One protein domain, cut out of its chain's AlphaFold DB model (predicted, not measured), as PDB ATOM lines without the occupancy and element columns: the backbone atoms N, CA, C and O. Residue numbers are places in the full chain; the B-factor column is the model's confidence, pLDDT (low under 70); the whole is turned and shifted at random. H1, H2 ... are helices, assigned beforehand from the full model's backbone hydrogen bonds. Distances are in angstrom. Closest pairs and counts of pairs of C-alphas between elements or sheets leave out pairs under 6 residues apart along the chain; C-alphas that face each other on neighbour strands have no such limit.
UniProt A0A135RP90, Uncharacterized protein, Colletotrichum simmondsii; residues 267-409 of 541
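Overview. This is residues 267 to 409 of the 541 residues of an uncharacterized protein of Colletotrichum simmondsii (UniProt A0A135RP90). The long helix H3 runs through the middle of an all-helix body: H1 and H4 lie beside it as an up-and-down bundle of three, while H2 and the long H6 cross it at a steep tilt nearer its beginning. The short H5 folds against H6, a long loop sticks out at residues 381 to 386, and the chain then returns to H3 through the tiny H7, with H8 running nearly the same way as H3. The printed part has 143 residues with eight named helices, H1 to H8 in order, and no named strand. It is compact, with a radius of gyration of the C-alphas of 15.8 A and spans of 46 by 38 by 29 A.

Along the chain. The longest helix, H3, holds residues 304 to 327 and measures 34.9 A, from C-alpha 304 at (217.378, 162.579, 180.207) to C-alpha 327. Before it come H1, residues 267 to 283, 24.1 A, beginning at (195.969, 158.930, 205.114), and H2, residues 287 to 296. After it come H4, residues 333 to 347, 21.6 A, H5, residues 351 to 356, and H6, residues 360 to 380, 31.0 A. H7 holds residues 393 to 396, and H8, residues 398 to 409, 16.6 A, ends at (200.819, 167.427, 214.412).

Arrangement. H3 is the hub, touching five other helices. With residues 318 to 326 alone it touches H1, opposite ways at a shallow tilt of 34.6 degrees, only just short of steep; the closest C-alphas, of Arg 269 and Ala 326, are 5.0 A apart. H3 and H4 form a helical hairpin at 18 degrees, with C-alphas 325 and 336 closest at 6.4 A. H1 touches H4 the same way, only just at a steep tilt of 37 degrees, closest at C-alphas 273 and 340, 5.8 A. With residues 307 to 311 alone H3 touches H2, closest at C-alphas 307 and 291, 6.2 A. H6, with residues 373 to 377 alone, touches H3 at a steep tilt of 59 degrees, closest at C-alphas 377 and 309, 6.5 A. H5 and H6 form a second helical hairpin, closest at C-alphas 355 and 363, 4.4 A. H7 touches H3, closest at C-alphas 395 and 317, 6.8 A, and H8 only at the corner, closest at C-alphas 394 and 401, 4.7 A. H2, H3, H5, H6 and H8 have every O i to N i+4 pair within hydrogen-bond range, H1 12 of 13 and H4 7 of 11; H7 is too short for such a pair.

Size, cuts and confidence. The C-alphas farthest apart, of Ser 299 and Leu 409, are 46.5 A apart. The printed part has no cut, and the link from H6 to H7, 12 residues, is long. Mean pLDDT of the printed part is 76.0; residues 299, 329 and 375 to 409 are under 70.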
ATOM      1  N   MET A 267     195.619 159.989 206.052       78.50
ATOM      2  CA  MET A 267     195.969 158.930 205.114       78.50
ATOM      3  C   MET A 267     194.841 158.653 204.124       78.50
ATOM      4  O   MET A 267     195.097 158.608 202.922       78.50
ATOM      5  N   ASP A 268     193.598 158.511 204.589       81.38
ATOM      6  CA  ASP A 268     192.450 158.363 203.687       81.38
ATOM      7  C   ASP A 268     192.255 159.600 202.796       81.38
ATOM      8  O   ASP A 268     191.922 159.472 201.619       81.38
ATOM      9  N   ARG A 269     192.455 160.811 203.330       85.06
ATOM     10  CA  ARG A 269     192.284 162.061 202.569       85.06
ATOM     11  C   ARG A 269     193.375 162.260 201.521       85.06
ATOM     12  O   ARG A 269     193.057 162.659 200.405       85.06
ATOM     13  N   VAL A 270     194.626 161.929 201.840       84.88
ATOM     14  CA  VAL A 270     195.747 161.915 200.885       84.88
ATOM     15  C   VAL A 270     195.485 160.899 199.771       84.88
ATOM     16  O   VAL A 270     195.774 161.181 198.606       84.88
ATOM     17  N   ARG A 271     194.891 159.737 200.092       86.81
ATOM     18  CA  ARG A 271     194.539 158.716 199.090       86.81
ATOM     19  C   ARG A 271     193.576 159.229 198.016       86.81
ATOM     20  O   ARG A 271     193.675 158.754 196.891       86.81
ATOM     21  N   VAL A 272     192.716 160.209 198.317       88.44
ATOM     22  CA  VAL A 272     191.787 160.794 197.329       88.44
ATOM     23  C   VAL A 272     192.545 161.403 196.148       88.44
ATOM     24  O   VAL A 272     192.278 161.034 195.007       88.44
ATOM     25  N   LEU A 273     193.510 162.293 196.409       87.44
ATOM     26  CA  LEU A 273     194.293 162.908 195.332       87.44
ATOM     27  C   LEU A 273     195.226 161.884 194.691       87.44
ATOM     28  O   LEU A 273     195.317 161.844 193.471       87.44
ATOM     29  N   ARG A 274     195.894 161.034 195.485       88.06
ATOM     30  CA  ARG A 274     196.818 160.025 194.937       88.06
ATOM     31  C   ARG A 274     196.139 159.088 193.940       88.06
ATOM     32  O   ARG A 274     196.733 158.815 192.909       88.06
ATOM     33  N   ALA A 275     194.908 158.652 194.213       91.25
ATOM     34  CA  ALA A 275     194.149 157.823 193.280       91.25
ATOM     35  C   ALA A 275     193.897 158.554 191.949       91.25
ATOM     36  O   ALA A 275     194.232 158.030 190.892       91.25
ATOM     37  N   GLN A 276     193.409 159.797 192.001       94.62
ATOM     38  CA  GLN A 276     193.167 160.598 190.794       94.62
ATOM     39  C   GLN A 276     194.458 160.948 190.042       94.62
ATOM     40  O   GLN A 276     194.460 161.049 188.820       94.62
ATOM     41  N   LEU A 277     195.564 161.135 190.765       92.81
ATOM     42  CA  LEU A 277     196.879 161.357 190.178       92.81
ATOM     43  C   LEU A 277     197.359 160.124 189.409       92.81
ATOM     44  O   LEU A 277     197.827 160.271 188.284       92.81
ATOM     45  N   THR A 278     197.218 158.927 189.987       91.44
ATOM     46  CA  THR A 278     197.520 157.668 189.294       91.44
ATOM     47  C   THR A 278     196.684 157.542 188.024       91.44
ATOM     48  O   THR A 278     197.255 157.376 186.954       91.44
ATOM     49  N   GLU A 279     195.369 157.756 188.108       93.69
ATOM     50  CA  GLU A 279     194.481 157.741 186.936       93.69
ATOM     51  C   GLU A 279     194.905 158.762 185.864       93.69
ATOM     52  O   GLU A 279     194.911 158.452 184.671       93.69
ATOM     53  N   LYS A 280     195.303 159.978 186.265       93.31
ATOM     54  CA  LYS A 280     195.783 161.014 185.335       93.31
ATOM     55  C   LYS A 280     197.095 160.596 184.663       93.31
ATOM     56  O   LYS A 280     197.223 160.774 183.456       93.31
ATOM     57  N   ILE A 281     198.049 160.027 185.397       91.50
ATOM     58  CA  ILE A 281     199.320 159.537 184.833       91.50
ATOM     59  C   ILE A 281     199.072 158.368 183.870       91.50
ATOM     60  O   ILE A 281     199.620 158.355 182.768       91.50
ATOM     61  N   ASP A 282     198.200 157.433 184.241       92.75
ATOM     62  CA  ASP A 282     197.826 156.299 183.394       92.75
ATOM     63  C   ASP A 282     197.127 156.764 182.109       92.75
ATOM     64  O   ASP A 282     197.363 156.203 181.040       92.75
ATOM     65  N   SER A 283     196.344 157.850 182.172       92.75
ATOM     66  CA  SER A 283     195.723 158.457 180.985       92.75
ATOM     67  C   SER A 283     196.733 159.000 179.967       92.75
ATOM     68  O   SER A 283     196.403 159.127 178.789       92.75
ATOM     69  N   PHE A 284     197.972 159.273 180.393       89.88
ATOM     70  CA  PHE A 284     199.080 159.623 179.503       89.88
ATOM     71  C   PHE A 284     199.857 158.405 178.990       89.88
ATOM     72  O   PHE A 284     200.809 158.595 178.246       89.88
ATOM     73  N   GLY A 285     199.491 157.175 179.365       91.00
ATOM     74  CA  GLY A 285     200.261 155.965 179.056       91.00
ATOM     75  C   GLY A 285     201.382 155.667 180.058       91.00
ATOM     76  O   GLY A 285     202.281 154.882 179.759       91.00
ATOM     77  N   GLY A 286     201.341 156.282 181.245       91.88
ATOM     78  CA  GLY A 286     202.349 156.116 182.290       91.88
ATOM     79  C   GLY A 286     203.542 157.069 182.153       91.88
ATOM     80  O   GLY A 286     203.559 157.975 181.318       91.88
ATOM     81  N   ARG A 287     204.557 156.869 183.004       92.62
ATOM     82  CA  ARG A 287     205.756 157.725 183.072       92.62
ATOM     83  C   ARG A 287     206.479 157.823 181.728       92.62
ATOM     84  O   ARG A 287     206.739 158.929 181.270       92.62
ATOM     85  N   ASP A 288     206.761 156.689 181.093       91.31
ATOM     86  CA  ASP A 288     207.566 156.640 179.866       91.31
ATOM     87  C   ASP A 288     206.924 157.430 178.720       91.31
ATOM     88  O   ASP A 288     207.601 158.160 177.998       91.31
ATOM     89  N   GLU A 289     205.608 157.299 178.548       91.38
ATOM     90  CA  GLU A 289     204.881 157.997 177.487       91.38
ATOM     91  C   GLU A 289     204.714 159.492 177.795       91.38
ATOM     92  O   GLU A 289     204.821 160.334 176.899       91.38
ATOM     93  N   TRP A 290     204.560 159.845 179.074       92.94
ATOM     94  CA  TRP A 290     204.588 161.238 179.508       92.94
ATOM     95  C   TRP A 290     205.953 161.893 179.238       92.94
ATOM     96  O   TRP A 290     206.015 162.995 178.691       92.94
ATOM     97  N   GLU A 291     207.056 161.210 179.559       90.81
ATOM     98  CA  GLU A 291     208.422 161.686 179.307       90.81
ATOM     99  C   GLU A 291     208.702 161.827 177.799       90.81
ATOM    100  O   GLU A 291     209.256 162.843 177.367       90.81
ATOM    101  N   ARG A 292     208.242 160.873 176.973       89.00
ATOM    102  CA  ARG A 292     208.287 160.982 175.502       89.00
ATOM    103  C   ARG A 292     207.516 162.198 174.990       89.00
ATOM    104  O   ARG A 292     208.032 162.937 174.151       89.00
ATOM    105  N   SER A 293     206.318 162.433 175.521       88.19
ATOM    106  CA  SER A 293     205.488 163.591 175.172       88.19
ATOM    107  C   SER A 293     206.167 164.914 175.542       88.19
ATOM    108  O   SER A 293     206.112 165.877 174.772       88.19
ATOM    109  N   LEU A 294     206.857 164.959 176.689       85.81
ATOM    110  CA  LEU A 294     207.675 166.105 177.089       85.81
ATOM    111  C   LEU A 294     208.793 166.359 176.083       85.81
ATOM    112  O   LEU A 294     208.900 167.475 175.591       85.81
ATOM    113  N   ILE A 295     209.572 165.341 175.719       85.50
ATOM    114  CA  ILE A 295     210.656 165.475 174.735       85.50
ATOM    115  C   ILE A 295     210.122 165.994 173.393       85.50
ATOM    116  O   ILE A 295     210.691 166.925 172.829       85.50
ATOM    117  N   ALA A 296     209.003 165.446 172.910       85.25
ATOM    118  CA  ALA A 296     208.389 165.851 171.644       85.25
ATOM    119  C   ALA A 296     207.863 167.299 171.644       85.25
ATOM    120  O   ALA A 296     207.727 167.907 170.584       85.25
ATOM    121  N   SER A 297     207.577 167.863 172.822       81.06
ATOM    122  CA  SER A 297     207.049 169.224 172.967       81.06
ATOM    123  C   SER A 297     208.126 170.313 172.883       81.06
ATOM    124  O   SER A 297     207.792 171.494 172.781       81.06
ATOM    125  N   PHE A 298     209.412 169.945 172.910       73.94
ATOM    126  CA  PHE A 298     210.532 170.880 172.811       73.94
ATOM    127  C   PHE A 298     211.296 170.672 171.502       73.94
ATOM    128  O   PHE A 298     211.652 169.561 171.127       73.94
ATOM    129  N   SER A 299     211.601 171.770 170.809       69.31
ATOM    130  CA  SER A 299     212.386 171.743 169.567       69.31
ATOM    131  C   SER A 299     213.875 171.460 169.792       69.31
ATOM    132  O   SER A 299     214.597 171.151 168.847       69.31
ATOM    133  N   THR A 300     214.354 171.600 171.029       73.31
ATOM    134  CA  THR A 300     215.736 171.321 171.433       73.31
ATOM    135  C   THR A 300     215.813 169.996 172.186       73.31
ATOM    136  O   THR A 300     214.984 169.785 173.075       73.31
ATOM    137  N   PRO A 301     216.821 169.144 171.917       73.81
ATOM    138  CA  PRO A 301     217.040 167.924 172.685       73.81
ATOM    139  C   PRO A 301     217.157 168.231 174.180       73.81
ATOM    140  O   PRO A 301     218.000 169.028 174.594       73.81
ATOM    141  N   LEU A 302     216.302 167.605 174.984       75.88
ATOM    142  CA  LEU A 302     216.377 167.663 176.439       75.88
ATOM    143  C   LEU A 302     217.283 166.535 176.942       75.88
ATOM    144  O   LEU A 302     217.232 165.416 176.433       75.88
ATOM    145  N   PHE A 303     218.100 166.811 177.957       79.25
ATOM    146  CA  PHE A 303     218.868 165.768 178.637       79.25
ATOM    147  C   PHE A 303     217.924 164.861 179.440       79.25
ATOM    148  O   PHE A 303     216.963 165.351 180.037       79.25
ATOM    149  N   ALA A 304     218.207 163.555 179.490       78.88
ATOM    150  CA  ALA A 304     217.378 162.579 180.207       78.88
ATOM    151  C   ALA A 304     217.149 162.974 181.680       78.88
ATOM    152  O   ALA A 304     216.021 162.926 182.166       78.88
ATOM    153  N   ASP A 305     218.189 163.486 182.344       74.12
ATOM    154  CA  ASP A 305     218.116 163.954 183.732       74.12
ATOM    155  C   ASP A 305     217.118 165.109 183.915       74.12
ATOM    156  O   ASP A 305     216.419 165.179 184.923       74.12
ATOM    157  N   PHE A 306     216.996 166.004 182.928       78.00
ATOM    158  CA  PHE A 306     216.037 167.112 182.971       78.00
ATOM    159  C   PHE A 306     214.589 166.622 182.844       78.00
ATOM    160  O   PHE A 306     213.694 167.138 183.520       78.00
ATOM    161  N   VAL A 307     214.361 165.633 181.974       82.44
ATOM    162  CA  VAL A 307     213.044 165.022 181.739       82.44
ATOM    163  C   VAL A 307     212.582 164.271 182.988       82.44
ATOM    164  O   VAL A 307     211.486 164.534 183.489       82.44
ATOM    165  N   ALA A 308     213.457 163.438 183.558       80.75
ATOM    166  CA  ALA A 308     213.198 162.725 184.804       80.75
ATOM    167  C   ALA A 308     212.938 163.692 185.973       80.75
ATOM    168  O   ALA A 308     211.949 163.552 186.692       80.75
ATOM    169  N   ALA A 309     213.758 164.740 186.119       76.31
ATOM    170  CA  ALA A 309     213.586 165.720 187.189       76.31
ATOM    171  C   ALA A 309     212.288 166.543 187.064       76.31
ATOM    172  O   ALA A 309     211.709 166.944 188.080       76.31
ATOM    173  N   ASN A 310     211.805 166.781 185.836       81.12
ATOM    174  CA  ASN A 310     210.501 167.405 185.583       81.12
ATOM    175  C   ASN A 310     209.358 166.541 186.101       81.12
ATOM    176  O   ASN A 310     208.495 167.037 186.830       81.12
ATOM    177  N   PHE A 311     209.371 165.254 185.760       86.38
ATOM    178  CA  PHE A 311     208.393 164.300 186.266       86.38
ATOM    179  C   PHE A 311     208.417 164.251 187.803       86.38
ATOM    180  O   PHE A 311     207.387 164.431 188.458       86.38
ATOM    181  N   ASP A 312     209.607 164.107 188.390       81.06
ATOM    182  CA  ASP A 312     209.776 163.967 189.839       81.06
ATOM    183  C   ASP A 312     209.327 165.221 190.603       81.06
ATOM    184  O   ASP A 312     208.711 165.129 191.666       81.06
ATOM    185  N   THR A 313     209.561 166.414 190.053       78.12
ATOM    186  CA  THR A 313     209.114 167.665 190.678       78.12
ATOM    187  C   THR A 313     207.599 167.821 190.598       78.12
ATOM    188  O   THR A 313     206.975 168.233 191.578       78.12
ATOM    189  N   ARG A 314     206.967 167.438 189.482       85.75
ATOM    190  CA  ARG A 314     205.499 167.431 189.369       85.75
ATOM    191  C   ARG A 314     204.860 166.452 190.351       85.75
ATOM    192  O   ARG A 314     203.852 166.791 190.979       85.75
ATOM    193  N   MET A 315     205.487 165.293 190.560       85.81
ATOM    194  CA  MET A 315     205.110 164.357 191.622       85.81
ATOM    195  C   MET A 315     205.241 164.981 193.012       85.81
ATOM    196  O   MET A 315     204.324 164.859 193.823       85.81
ATOM    197  N   GLN A 316     206.346 165.666 193.305       79.19
ATOM    198  CA  GLN A 316     206.567 166.304 194.607       79.19
ATOM    199  C   GLN A 316     205.539 167.401 194.897       79.19
ATOM    200  O   GLN A 316     204.934 167.398 195.969       79.19
ATOM    201  N   VAL A 317     205.276 168.283 193.929       82.62
ATOM    202  CA  VAL A 317     204.256 169.335 194.051       82.62
ATOM    203  C   VAL A 317     202.868 168.720 194.270       82.62
ATOM    204  O   VAL A 317     202.144 169.140 195.171       82.62
ATOM    205  N   SER A 318     202.507 167.685 193.505       87.44
ATOM    206  CA  SER A 318     201.210 167.004 193.646       87.44
ATOM    207  C   SER A 318     201.062 166.311 195.005       87.44
ATOM    208  O   SER A 318     199.997 166.368 195.622       87.44
ATOM    209  N   ASN A 319     202.136 165.701 195.511       81.75
ATOM    210  CA  ASN A 319     202.158 165.108 196.846       81.75
ATOM    211  C   ASN A 319     201.974 166.170 197.930       81.75
ATOM    212  O   ASN A 319     201.131 165.990 198.804       81.75
ATOM    213  N   LEU A 320     202.687 167.294 197.860       78.19
ATOM    214  CA  LEU A 320     202.479 168.381 198.813       78.19
ATOM    215  C   LEU A 320     201.020 168.852 198.804       78.19
ATOM    216  O   LEU A 320     200.415 168.985 199.865       78.19
ATOM    217  N   VAL A 321     200.439 169.070 197.622       84.50
ATOM    218  CA  VAL A 321     199.030 169.463 197.508       84.50
ATOM    219  C   VAL A 321     198.116 168.445 198.183       84.50
ATOM    220  O   VAL A 321     197.250 168.844 198.960       84.50
ATOM    221  N   ALA A 322     198.343 167.143 197.990       85.12
ATOM    222  CA  ALA A 322     197.571 166.105 198.674       85.12
ATOM    223  C   ALA A 322     197.622 166.259 200.201       85.12
ATOM    224  O   ALA A 322     196.589 166.168 200.865       85.12
ATOM    225  N   HIS A 323     198.805 166.532 200.753       78.06
ATOM    226  CA  HIS A 323     198.994 166.735 202.186       78.06
ATOM    227  C   HIS A 323     198.347 168.044 202.670       78.06
ATOM    228  O   HIS A 323     197.590 168.019 203.640       78.06
ATOM    229  N   LEU A 324     198.532 169.172 201.975       77.06
ATOM    230  CA  LEU A 324     197.886 170.447 202.322       77.06
ATOM    231  C   LEU A 324     196.356 170.325 202.348       77.06
ATOM    232  O   LEU A 324     195.711 170.811 203.278       77.06
ATOM    233  N   LEU A 325     195.777 169.633 201.363       80.06
ATOM    234  CA  LEU A 325     194.342 169.353 201.310       80.06
ATOM    235  C   LEU A 325     193.897 168.422 202.443       80.06
ATOM    236  O   LEU A 325     192.849 168.647 203.051       80.06
ATOM    237  N   ALA A 326     194.687 167.396 202.758       78.56
ATOM    238  CA  ALA A 326     194.398 166.450 203.832       78.56
ATOM    239  C   ALA A 326     194.505 167.063 205.237       78.56
ATOM    240  O   ALA A 326     193.828 166.592 206.155       78.56
ATOM    241  N   HIS A 327     195.297 168.123 205.402       73.06
ATOM    242  CA  HIS A 327     195.439 168.862 206.659       73.06
ATOM    243  C   HIS A 327     194.424 169.977 206.854       73.06
ATOM    244  O   HIS A 327     194.297 170.459 207.976       73.06
ATOM    245  N   ASP A 328     193.691 170.389 205.819       73.56
ATOM    246  CA  ASP A 328     192.685 171.441 205.964       73.56
ATOM    247  C   ASP A 328     191.395 170.849 206.577       73.56
ATOM    248  O   ASP A 328     190.703 170.067 205.917       73.56
ATOM    249  N   PRO A 329     191.033 171.157 207.837       67.69
ATOM    250  CA  PRO A 329     189.851 170.594 208.496       67.69
ATOM    251  C   PRO A 329     188.523 171.140 207.941       67.69
ATOM    252  O   PRO A 329     187.459 170.623 208.304       67.69
ATOM    253  N   GLY A 330     188.581 172.176 207.093       71.31
ATOM    254  CA  GLY A 330     187.450 172.809 206.419       71.31
ATOM    255  C   GLY A 330     187.092 172.191 205.064       71.31
ATOM    256  O   GLY A 330     186.161 172.666 204.420       71.31
ATOM    257  N   LEU A 331     187.791 171.141 204.615       76.44
ATOM    258  CA  LEU A 331     187.483 170.449 203.358       76.44
ATOM    259  C   LEU A 331     186.871 169.063 203.597       76.44
ATOM    260  O   LEU A 331     187.412 168.241 204.338       76.44
ATOM    261  N   THR A 332     185.774 168.769 202.902       79.50
ATOM    262  CA  THR A 332     185.217 167.411 202.807       79.50
ATOM    263  C   THR A 332     186.018 166.568 201.812       79.50
ATOM    264  O   THR A 332     186.766 167.097 200.989       79.50
ATOM    265  N   ARG A 333     185.852 165.238 201.838       83.50
ATOM    266  CA  ARG A 333     186.485 164.348 200.842       83.50
ATOM    267  C   ARG A 333     186.027 164.668 199.415       83.50
ATOM    268  O   ARG A 333     186.853 164.696 198.508       83.50
ATOM    269  N   ALA A 334     184.737 164.955 199.237       85.56
ATOM    270  CA  ALA A 334     184.172 165.337 197.947       85.56
ATOM    271  C   ALA A 334     184.823 166.620 197.411       85.56
ATOM    272  O   ALA A 334     185.274 166.647 196.269       85.56
ATOM    273  N   ARG A 335     185.003 167.634 198.267       84.50
ATOM    274  CA  ARG A 335     185.689 168.870 197.879       84.50
ATOM    275  C   ARG A 335     187.159 168.660 197.545       84.50
ATOM    276  O   ARG A 335     187.649 169.257 196.593       84.50
ATOM    277  N   ILE A 336     187.870 167.827 198.311       87.50
ATOM    278  CA  ILE A 336     189.262 167.470 197.993       87.50
ATOM    279  C   ILE A 336     189.329 166.880 196.587       87.50
ATOM    280  O   ILE A 336     190.191 167.287 195.814       87.50
ATOM    281  N   ALA A 337     188.404 165.985 196.233       90.50
ATOM    282  CA  ALA A 337     188.324 165.423 194.890       90.50
ATOM    283  C   ALA A 337     188.040 166.499 193.825       90.50
ATOM    284  O   ALA A 337     188.690 166.494 192.784       90.50
ATOM    285  N   SER A 338     187.127 167.446 194.075       90.56
ATOM    286  CA  SER A 338     186.849 168.562 193.153       90.56
ATOM    287  C   SER A 338     188.072 169.458 192.932       90.56
ATOM    288  O   SER A 338     188.422 169.749 191.791       90.56
ATOM    289  N   ILE A 339     188.762 169.847 194.010       89.94
ATOM    290  CA  ILE A 339     189.996 170.652 193.951       89.94
ATOM    291  C   ILE A 339     191.089 169.896 193.190       89.94
ATOM    292  O   ILE A 339     191.771 170.470 192.343       89.94
ATOM    293  N   SER A 340     191.236 168.601 193.478       91.62
ATOM    294  CA  SER A 340     192.247 167.738 192.867       91.62
ATOM    295  C   SER A 340     192.061 167.637 191.354       91.62
ATOM    296  O   SER A 340     193.043 167.758 190.633       91.62
ATOM    297  N   ARG A 341     190.823 167.518 190.850       92.00
ATOM    298  CA  ARG A 341     190.549 167.484 189.399       92.00
ATOM    299  C   ARG A 341     191.081 168.714 188.668       92.00
ATOM    300  O   ARG A 341     191.763 168.554 187.665       92.00
ATOM    301  N   ILE A 342     190.820 169.917 189.186       93.06
ATOM    302  CA  ILE A 342     191.339 171.159 188.586       93.06
ATOM    303  C   ILE A 342     192.867 171.204 188.714       93.06
ATOM    304  O   ILE A 342     193.567 171.542 187.765       93.06
ATOM    305  N   PHE A 343     193.407 170.833 189.879       92.44
ATOM    306  CA  PHE A 343     194.851 170.861 190.111       92.44
ATOM    307  C   PHE A 343     195.635 169.906 189.199       92.44
ATOM    308  O   PHE A 343     196.742 170.226 188.769       92.44
ATOM    309  N   LEU A 344     195.066 168.748 188.865       93.06
ATOM    310  CA  LEU A 344     195.707 167.753 188.005       93.06
ATOM    311  C   LEU A 344     195.878 168.215 186.553       93.06
ATOM    312  O   LEU A 344     196.672 167.610 185.832       93.06
ATOM    313  N   GLU A 345     195.250 169.320 186.138       92.56
ATOM    314  CA  GLU A 345     195.555 169.965 184.856       92.56
ATOM    315  C   GLU A 345     197.011 170.428 184.767       92.56
ATOM    316  O   GLU A 345     197.568 170.475 183.672       92.56
ATOM    317  N   PHE A 346     197.674 170.637 185.914       90.75
ATOM    318  CA  PHE A 346     199.113 170.875 185.979       90.75
ATOM    319  C   PHE A 346     199.892 169.849 185.155       90.75
ATOM    320  O   PHE A 346     200.840 170.237 184.486       90.75
ATOM    321  N   TRP A 347     199.490 168.574 185.143       91.56
ATOM    322  CA  TRP A 347     200.220 167.481 184.495       91.56
ATOM    323  C   TRP A 347     200.258 167.518 182.966       91.56
ATOM    324  O   TRP A 347     201.044 166.776 182.371       91.56
ATOM    325  N   HIS A 348     199.465 168.375 182.324       89.00
ATOM    326  CA  HIS A 348     199.568 168.561 180.884       89.00
ATOM    327  C   HIS A 348     200.939 169.137 180.506       89.00
ATOM    328  O   HIS A 348     201.404 170.142 181.049       89.00
ATOM    329  N   VAL A 349     201.591 168.460 179.562       80.69
ATOM    330  CA  VAL A 349     202.877 168.873 178.990       80.69
ATOM    331  C   VAL A 349     202.696 170.101 178.095       80.69
ATOM    332  O   VAL A 349     203.478 171.047 178.175       80.69
ATOM    333  N   ASP A 350     201.643 170.106 177.273       83.81
ATOM    334  CA  ASP A 350     201.301 171.248 176.430       83.81
ATOM    335  C   ASP A 350     200.606 172.335 177.262       83.81
ATOM    336  O   ASP A 350     199.459 172.201 177.699       83.81
ATOM    337  N   VAL A 351     201.310 173.453 177.436       79.88
ATOM    338  CA  VAL A 351     200.826 174.642 178.140       79.88
ATOM    339  C   VAL A 351     199.550 175.219 177.512       79.88
ATOM    340  O   VAL A 351     198.722 175.781 178.229       79.88
ATOM    341  N   LYS A 352     199.354 175.084 176.194       84.31
ATOM    342  CA  LYS A 352     198.131 175.541 175.519       84.31
ATOM    343  C   LYS A 352     196.939 174.677 175.904       84.31
ATOM    344  O   LYS A 352     195.884 175.230 176.199       84.31
ATOM    345  N   VAL A 353     197.119 173.357 175.954       85.44
ATOM    346  CA  VAL A 353     196.080 172.413 176.402       85.44
ATOM    347  C   VAL A 353     195.738 172.663 177.868       85.44
ATOM    348  O   VAL A 353     194.570 172.841 178.196       85.44
ATOM    349  N   MET A 354     196.754 172.791 178.729       88.06
ATOM    350  CA  MET A 354     196.562 173.136 180.142       88.06
ATOM    351  C   MET A 354     195.750 174.427 180.308       88.06
ATOM    352  O   MET A 354     194.809 174.474 181.094       88.06
ATOM    353  N   ARG A 355     196.090 175.485 179.558       85.00
ATOM    354  CA  ARG A 355     195.367 176.766 179.611       85.00
ATOM    355  C   ARG A 355     193.940 176.668 179.088       85.00
ATOM    356  O   ARG A 355     193.074 177.325 179.646       85.00
ATOM    357  N   ALA A 356     193.700 175.890 178.037       86.50
ATOM    358  CA  ALA A 356     192.368 175.735 177.455       86.50
ATOM    359  C   ALA A 356     191.384 175.033 178.407       86.50
ATOM    360  O   ALA A 356     190.187 175.302 178.349       86.50
ATOM    361  N   ASN A 357     191.890 174.175 179.298       87.31
ATOM    362  CA  ASN A 357     191.085 173.445 180.278       87.31
ATOM    363  C   ASN A 357     190.822 174.228 181.575       87.31
ATOM    364  O   ASN A 357     190.105 173.741 182.449       87.31
ATOM    365  N   LEU A 358     191.406 175.420 181.730       88.12
ATOM    366  CA  LEU A 358     191.331 176.218 182.950       88.12
ATOM    367  C   LEU A 358     190.666 177.579 182.682       88.12
ATOM    368  O   LEU A 358     190.865 178.165 181.617       88.12
ATOM    369  N   PRO A 359     189.946 178.147 183.667       85.38
ATOM    370  CA  PRO A 359     189.584 179.562 183.651       85.38
ATOM    371  C   PRO A 359     190.813 180.449 183.406       85.38
ATOM    372  O   PRO A 359     191.907 180.133 183.883       85.38
ATOM    373  N   GLN A 360     190.638 181.572 182.702       76.44
ATOM    374  CA  GLN A 360     191.737 182.431 182.229       76.44
ATOM    375  C   GLN A 360     192.756 182.778 183.333       76.44
ATOM    376  O   GLN A 360     193.960 182.585 183.145       76.44
ATOM    377  N   ASP A 361     192.276 183.204 184.503       73.62
ATOM    378  CA  ASP A 361     193.101 183.530 185.673       73.62
ATOM    379  C   ASP A 361     193.932 182.339 186.177       73.62
ATOM    380  O   ASP A 361     195.116 182.478 186.497       73.62
ATOM    381  N   LEU A 362     193.322 181.152 186.248       81.75
ATOM    382  CA  LEU A 362     194.003 179.929 186.670       81.75
ATOM    383  C   LEU A 362     195.038 179.507 185.625       81.75
ATOM    384  O   LEU A 362     196.164 179.169 185.983       81.75
ATOM    385  N   GLY A 363     194.715 179.612 184.336       81.56
ATOM    386  CA  GLY A 363     195.646 179.304 183.252       81.56
ATOM    387  C   GLY A 363     196.944 180.122 183.307       81.56
ATOM    388  O   GLY A 363     198.013 179.608 182.970       81.56
ATOM    389  N   ILE A 364     196.895 181.379 183.763       79.12
ATOM    390  CA  ILE A 364     198.098 182.206 183.967       79.12
ATOM    391  C   ILE A 364     198.925 181.671 185.143       79.12
ATOM    392  O   ILE A 364     200.127 181.439 184.999       79.12
ATOM    393  N   LEU A 365     198.279 181.413 186.281       80.88
ATOM    394  CA  LEU A 365     198.939 180.950 187.503       80.88
ATOM    395  C   LEU A 365     199.596 179.571 187.357       80.88
ATOM    396  O   LEU A 365     200.690 179.356 187.882       80.88
ATOM    397  N   PHE A 366     198.970 178.650 186.624       87.25
ATOM    398  CA  PHE A 366     199.540 177.328 186.347       87.25
ATOM    399  C   PHE A 366     200.748 177.395 185.409       87.25
ATOM    400  O   PHE A 366     201.686 176.613 185.559       87.25
ATOM    401  N   VAL A 367     200.776 178.352 184.474       82.62
ATOM    402  CA  VAL A 367     201.969 178.587 183.645       82.62
ATOM    403  C   VAL A 367     203.135 179.101 184.475       82.62
ATOM    404  O   VAL A 367     204.257 178.621 184.303       82.62
ATOM    405  N   SER A 368     202.878 180.014 185.412       79.19
ATOM    406  CA  SER A 368     203.893 180.429 186.383       79.19
ATOM    407  C   SER A 368     204.373 179.241 187.217       79.19
ATOM    408  O   SER A 368     205.580 179.071 187.379       79.19
ATOM    409  N   LEU A 369     203.459 178.365 187.652       81.44
ATOM    410  CA  LEU A 369     203.810 177.203 188.472       81.44
ATOM    411  C   LEU A 369     204.712 176.238 187.705       81.44
ATOM    412  O   LEU A 369     205.718 175.774 188.238       81.44
ATOM    413  N   PHE A 370     204.393 175.989 186.433       80.94
ATOM    414  CA  PHE A 370     205.245 175.211 185.543       80.94
ATOM    415  C   PHE A 370     206.642 175.835 185.433       80.94
ATOM    416  O   PHE A 370     207.634 175.160 185.712       80.94
ATOM    417  N   LYS A 371     206.736 177.137 185.138       76.88
ATOM    418  CA  LYS A 371     208.016 177.858 185.047       76.88
ATOM    419  C   LYS A 371     208.847 177.736 186.332       76.88
ATOM    420  O   LYS A 371     210.021 177.377 186.261       76.88
ATOM    421  N   TRP A 372     208.262 178.016 187.497       73.00
ATOM    422  CA  TRP A 372     208.986 177.982 188.773       73.00
ATOM    423  C   TRP A 372     209.370 176.566 189.196       73.00
ATOM    424  O   TRP A 372     210.455 176.367 189.737       73.00
ATOM    425  N   SER A 373     208.551 175.563 188.869       74.19
ATOM    426  CA  SER A 373     208.918 174.161 189.085       74.19
ATOM    427  C   SER A 373     210.163 173.759 188.281       74.19
ATOM    428  O   SER A 373     211.061 173.118 188.823       74.19
ATOM    429  N   VAL A 374     210.284 174.230 187.032       70.50
ATOM    430  CA  VAL A 374     211.464 174.010 186.180       70.50
ATOM    431  C   VAL A 374     212.698 174.743 186.710       70.50
ATOM    432  O   VAL A 374     213.789 174.175 186.735       70.50
ATOM    433  N   ILE A 375     212.541 175.986 187.172       67.06
ATOM    434  CA  ILE A 375     213.639 176.759 187.778       67.06
ATOM    435  C   ILE A 375     214.130 176.090 189.070       67.06
ATOM    436  O   ILE A 375     215.334 175.974 189.288       67.06
ATOM    437  N   SER A 376     213.219 175.574 189.895       64.06
ATOM    438  CA  SER A 376     213.583 174.835 191.105       64.06
ATOM    439  C   SER A 376     214.432 173.595 190.787       64.06
ATOM    440  O   SER A 376     215.410 173.329 191.482       64.06
ATOM    441  N   ILE A 377     214.116 172.861 189.711       61.91
ATOM    442  CA  ILE A 377     214.897 171.698 189.252       61.91
ATOM    443  C   ILE A 377     216.330 172.086 188.891       61.91
ATOM    444  O   ILE A 377     217.274 171.447 189.353       61.91
ATOM    445  N   THR A 378     216.506 173.124 188.068       55.22
ATOM    446  CA  THR A 378     217.841 173.538 187.606       55.22
ATOM    447  C   THR A 378     218.700 174.055 188.756       55.22
ATOM    448  O   THR A 378     219.911 173.834 188.772       55.22
ATOM    449  N   GLN A 379     218.080 174.667 189.766       53.53
ATOM    450  CA  GLN A 379     218.761 175.159 190.960       53.53
ATOM    451  C   GLN A 379     219.196 174.039 191.925       53.53
ATOM    452  O   GLN A 379     220.261 174.164 192.535       53.53
ATOM    453  N   ARG A 380     218.463 172.914 192.023       50.06
ATOM    454  CA  ARG A 380     218.842 171.748 192.862       50.06
ATOM    455  C   ARG A 380     220.191 171.122 192.486       50.06
ATOM    456  O   ARG A 380     220.826 170.512 193.338       50.06
ATOM    457  N   GLY A 381     220.644 171.288 191.242       38.22
ATOM    458  CA  GLY A 381     221.951 170.805 190.779       38.22
ATOM    459  C   GLY A 381     223.143 171.687 191.177       38.22
ATOM    460  O   GLY A 381     224.278 171.350 190.850       38.22
ATOM    461  N   SER A 382     222.922 172.821 191.857       38.47
ATOM    462  CA  SER A 382     223.970 173.803 192.157       38.47
ATOM    463  C   SER A 382     224.326 173.855 193.653       38.47
ATOM    464  O   SER A 382     223.491 174.112 194.513       38.47
ATOM    465  N   ILE A 383     225.611 173.640 193.964       34.09
ATOM    466  CA  ILE A 383     226.208 173.496 195.315       34.09
ATOM    467  C   ILE A 383     226.062 174.769 196.194       34.09
ATOM    468  O   ILE A 383     226.387 174.770 197.379       34.09
ATOM    469  N   GLY A 384     225.566 175.877 195.636       33.47
ATOM    470  CA  GLY A 384     225.542 177.192 196.281       33.47
ATOM    471  C   GLY A 384     224.338 177.491 197.179       33.47
ATOM    472  O   GLY A 384     224.360 178.512 197.867       33.47
ATOM    473  N   PHE A 385     223.295 176.656 197.204       36.69
ATOM    474  CA  PHE A 385     222.072 177.008 197.928       36.69
ATOM    475  C   PHE A 385     222.084 176.550 199.388       36.69
ATOM    476  O   PHE A 385     221.729 175.422 199.726       36.69
ATOM    477  N   ARG A 386     222.439 177.477 200.286       37.28
ATOM    478  CA  ARG A 386     222.058 177.379 201.699       37.28
ATOM    479  C   ARG A 386     220.569 177.685 201.799       37.28
ATOM    480  O   ARG A 386     220.170 178.842 201.891       37.28
ATOM    481  N   SER A 387     219.749 176.642 201.761       35.94
ATOM    482  CA  SER A 387     218.332 176.720 202.094       35.94
ATOM    483  C   SER A 387     218.159 177.400 203.457       35.94
ATOM    484  O   SER A 387     218.510 176.825 204.489       35.94
ATOM    485  N   GLY A 388     217.588 178.606 203.483       37.94
ATOM    486  CA  GLY A 388     216.864 179.065 204.664       37.94
ATOM    487  C   GLY A 388     215.756 178.040 204.914       37.94
ATOM    488  O   GLY A 388     214.849 177.900 204.099       37.94
ATOM    489  N   ALA A 389     215.912 177.230 205.958       39.53
ATOM    490  CA  ALA A 389     215.515 175.820 205.984       39.53
ATOM    491  C   ALA A 389     214.009 175.473 205.893       39.53
ATOM    492  O   ALA A 389     213.678 174.300 206.006       39.53
ATOM    493  N   TYR A 390     213.088 176.418 205.681       42.66
ATOM    494  CA  TYR A 390     211.642 176.128 205.710       42.66
ATOM    495  C   TYR A 390     210.798 176.798 204.618       42.66
ATOM    496  O   TYR A 390     209.786 176.235 204.221       42.66
ATOM    497  N   THR A 391     211.213 177.946 204.083       45.19
ATOM    498  CA  THR A 391     210.377 178.808 203.230       45.19
ATOM    499  C   THR A 391     209.958 178.159 201.909       45.19
ATOM    500  O   THR A 391     208.785 177.904 201.685       45.19
ATOM    501  N   GLY A 392     210.927 177.829 201.052       49.25
ATOM    502  CA  GLY A 392     210.719 177.008 199.854       49.25
ATOM    503  C   GLY A 392     211.273 175.592 200.006       49.25
ATOM    504  O   GLY A 392     210.903 174.685 199.266       49.25
ATOM    505  N   GLY A 393     212.111 175.371 201.030       51.78
ATOM    506  CA  GLY A 393     212.743 174.084 201.340       51.78
ATOM    507  C   GLY A 393     211.752 172.950 201.617       51.78
ATOM    508  O   GLY A 393     212.046 171.795 201.317       51.78
ATOM    509  N   MET A 394     210.567 173.288 202.141       51.47
ATOM    510  CA  MET A 394     209.460 172.350 202.347       51.47
ATOM    511  C   MET A 394     208.956 171.752 201.023       51.47
ATOM    512  O   MET A 394     208.497 170.616 200.999       51.47
ATOM    513  N   LEU A 395     209.050 172.495 199.914       52.22
ATOM    514  CA  LEU A 395     208.584 172.046 198.597       52.22
ATOM    515  C   LEU A 395     209.665 171.341 197.786       52.22
ATOM    516  O   LEU A 395     209.357 170.625 196.833       52.22
ATOM    517  N   THR A 396     210.931 171.561 198.140       53.25
ATOM    518  CA  THR A 396     212.073 171.051 197.382       53.25
ATOM    519  C   THR A 396     212.633 169.739 197.920       53.25
ATOM    520  O   THR A 396     213.421 169.099 197.226       53.25
ATOM    521  N   SER A 397     212.203 169.301 199.110       59.25
ATOM    522  CA  SER A 397     212.569 168.009 199.696       59.25
ATOM    523  C   SER A 397     211.371 167.346 200.384       59.25
ATOM    524  O   SER A 397     210.763 167.964 201.266       59.25
ATOM    525  N   PRO A 398     211.056 166.077 200.055       60.25
ATOM    526  CA  PRO A 398     210.030 165.321 200.756       60.25
ATOM    527  C   PRO A 398     210.206 165.258 202.276       60.25
ATOM    528  O   PRO A 398     209.216 165.251 203.009       60.25
ATOM    529  N   GLY A 399     211.452 165.283 202.747       58.00
ATOM    530  CA  GLY A 399     211.730 165.196 204.172       58.00
ATOM    531  C   GLY A 399     211.449 166.428 204.977       58.00
ATOM    532  O   GLY A 399     210.945 166.365 206.099       58.00
ATOM    533  N   HIS A 400     211.668 167.588 204.373       57.62
ATOM    534  CA  HIS A 400     211.367 168.841 205.037       57.62
ATOM    535  C   HIS A 400     209.863 169.002 205.269       57.62
ATOM    536  O   HIS A 400     209.473 169.431 206.356       57.62
ATOM    537  N   TYR A 401     208.995 168.609 204.323       62.56
ATOM    538  CA  TYR A 401     207.548 168.681 204.568       62.56
ATOM    539  C   TYR A 401     207.062 167.646 205.578       62.56
ATOM    540  O   TYR A 401     206.275 168.015 206.446       62.56
ATOM    541  N   LYS A 402     207.523 166.389 205.526       61.16
ATOM    542  CA  LYS A 402     207.128 165.354 206.499       61.16
ATOM    543  C   LYS A 402     207.572 165.720 207.912       61.16
ATOM    544  O   LYS A 402     206.815 165.555 208.868       61.16
ATOM    545  N   HIS A 403     208.766 166.288 208.054       57.84
ATOM    546  CA  HIS A 403     209.242 166.792 209.334       57.84
ATOM    547  C   HIS A 403     208.422 168.004 209.817       57.84
ATOM    548  O   HIS A 403     208.005 168.040 210.977       57.84
ATOM    549  N   THR A 404     208.100 168.950 208.925       58.81
ATOM    550  CA  THR A 404     207.194 170.080 209.227       58.81
ATOM    551  C   THR A 404     205.825 169.577 209.691       58.81
ATOM    552  O   THR A 404     205.297 170.020 210.710       58.81
ATOM    553  N   GLU A 405     205.258 168.614 208.968       64.81
ATOM    554  CA  GLU A 405     203.987 167.956 209.262       64.81
ATOM    555  C   GLU A 405     204.006 167.265 210.629       64.81
ATOM    556  O   GLU A 405     203.104 167.489 211.439       64.81
ATOM    557  N   TYR A 406     205.054 166.490 210.921       62.94
ATOM    558  CA  TYR A 406     205.257 165.856 212.221       62.94
ATOM    559  C   TYR A 406     205.282 166.883 213.354       62.94
ATOM    560  O   TYR A 406     204.580 166.707 214.352       62.94
ATOM    561  N   ILE A 407     206.046 167.970 213.204       54.59
ATOM    562  CA  ILE A 407     206.144 169.021 214.221       54.59
ATOM    563  C   ILE A 407     204.774 169.656 214.460       54.59
ATOM    564  O   ILE A 407     204.353 169.782 215.608       54.59
ATOM    565  N   LEU A 408     204.049 170.020 213.402       58.56
ATOM    566  CA  LEU A 408     202.734 170.648 213.524       58.56
ATOM    567  C   LEU A 408     201.719 169.715 214.197       58.56
ATOM    568  O   LEU A 408     201.047 170.121 215.147       58.56
ATOM    569  N   LEU A 409     201.677 168.442 213.795       63.50
ATOM    570  CA  LEU A 409     200.819 167.427 214.412       63.50
ATOM    571  C   LEU A 409     201.171 167.177 215.882       63.50
ATOM    572  O   LEU A 409     200.281 167.124 216.738       63.50
TER     573      LEU A 409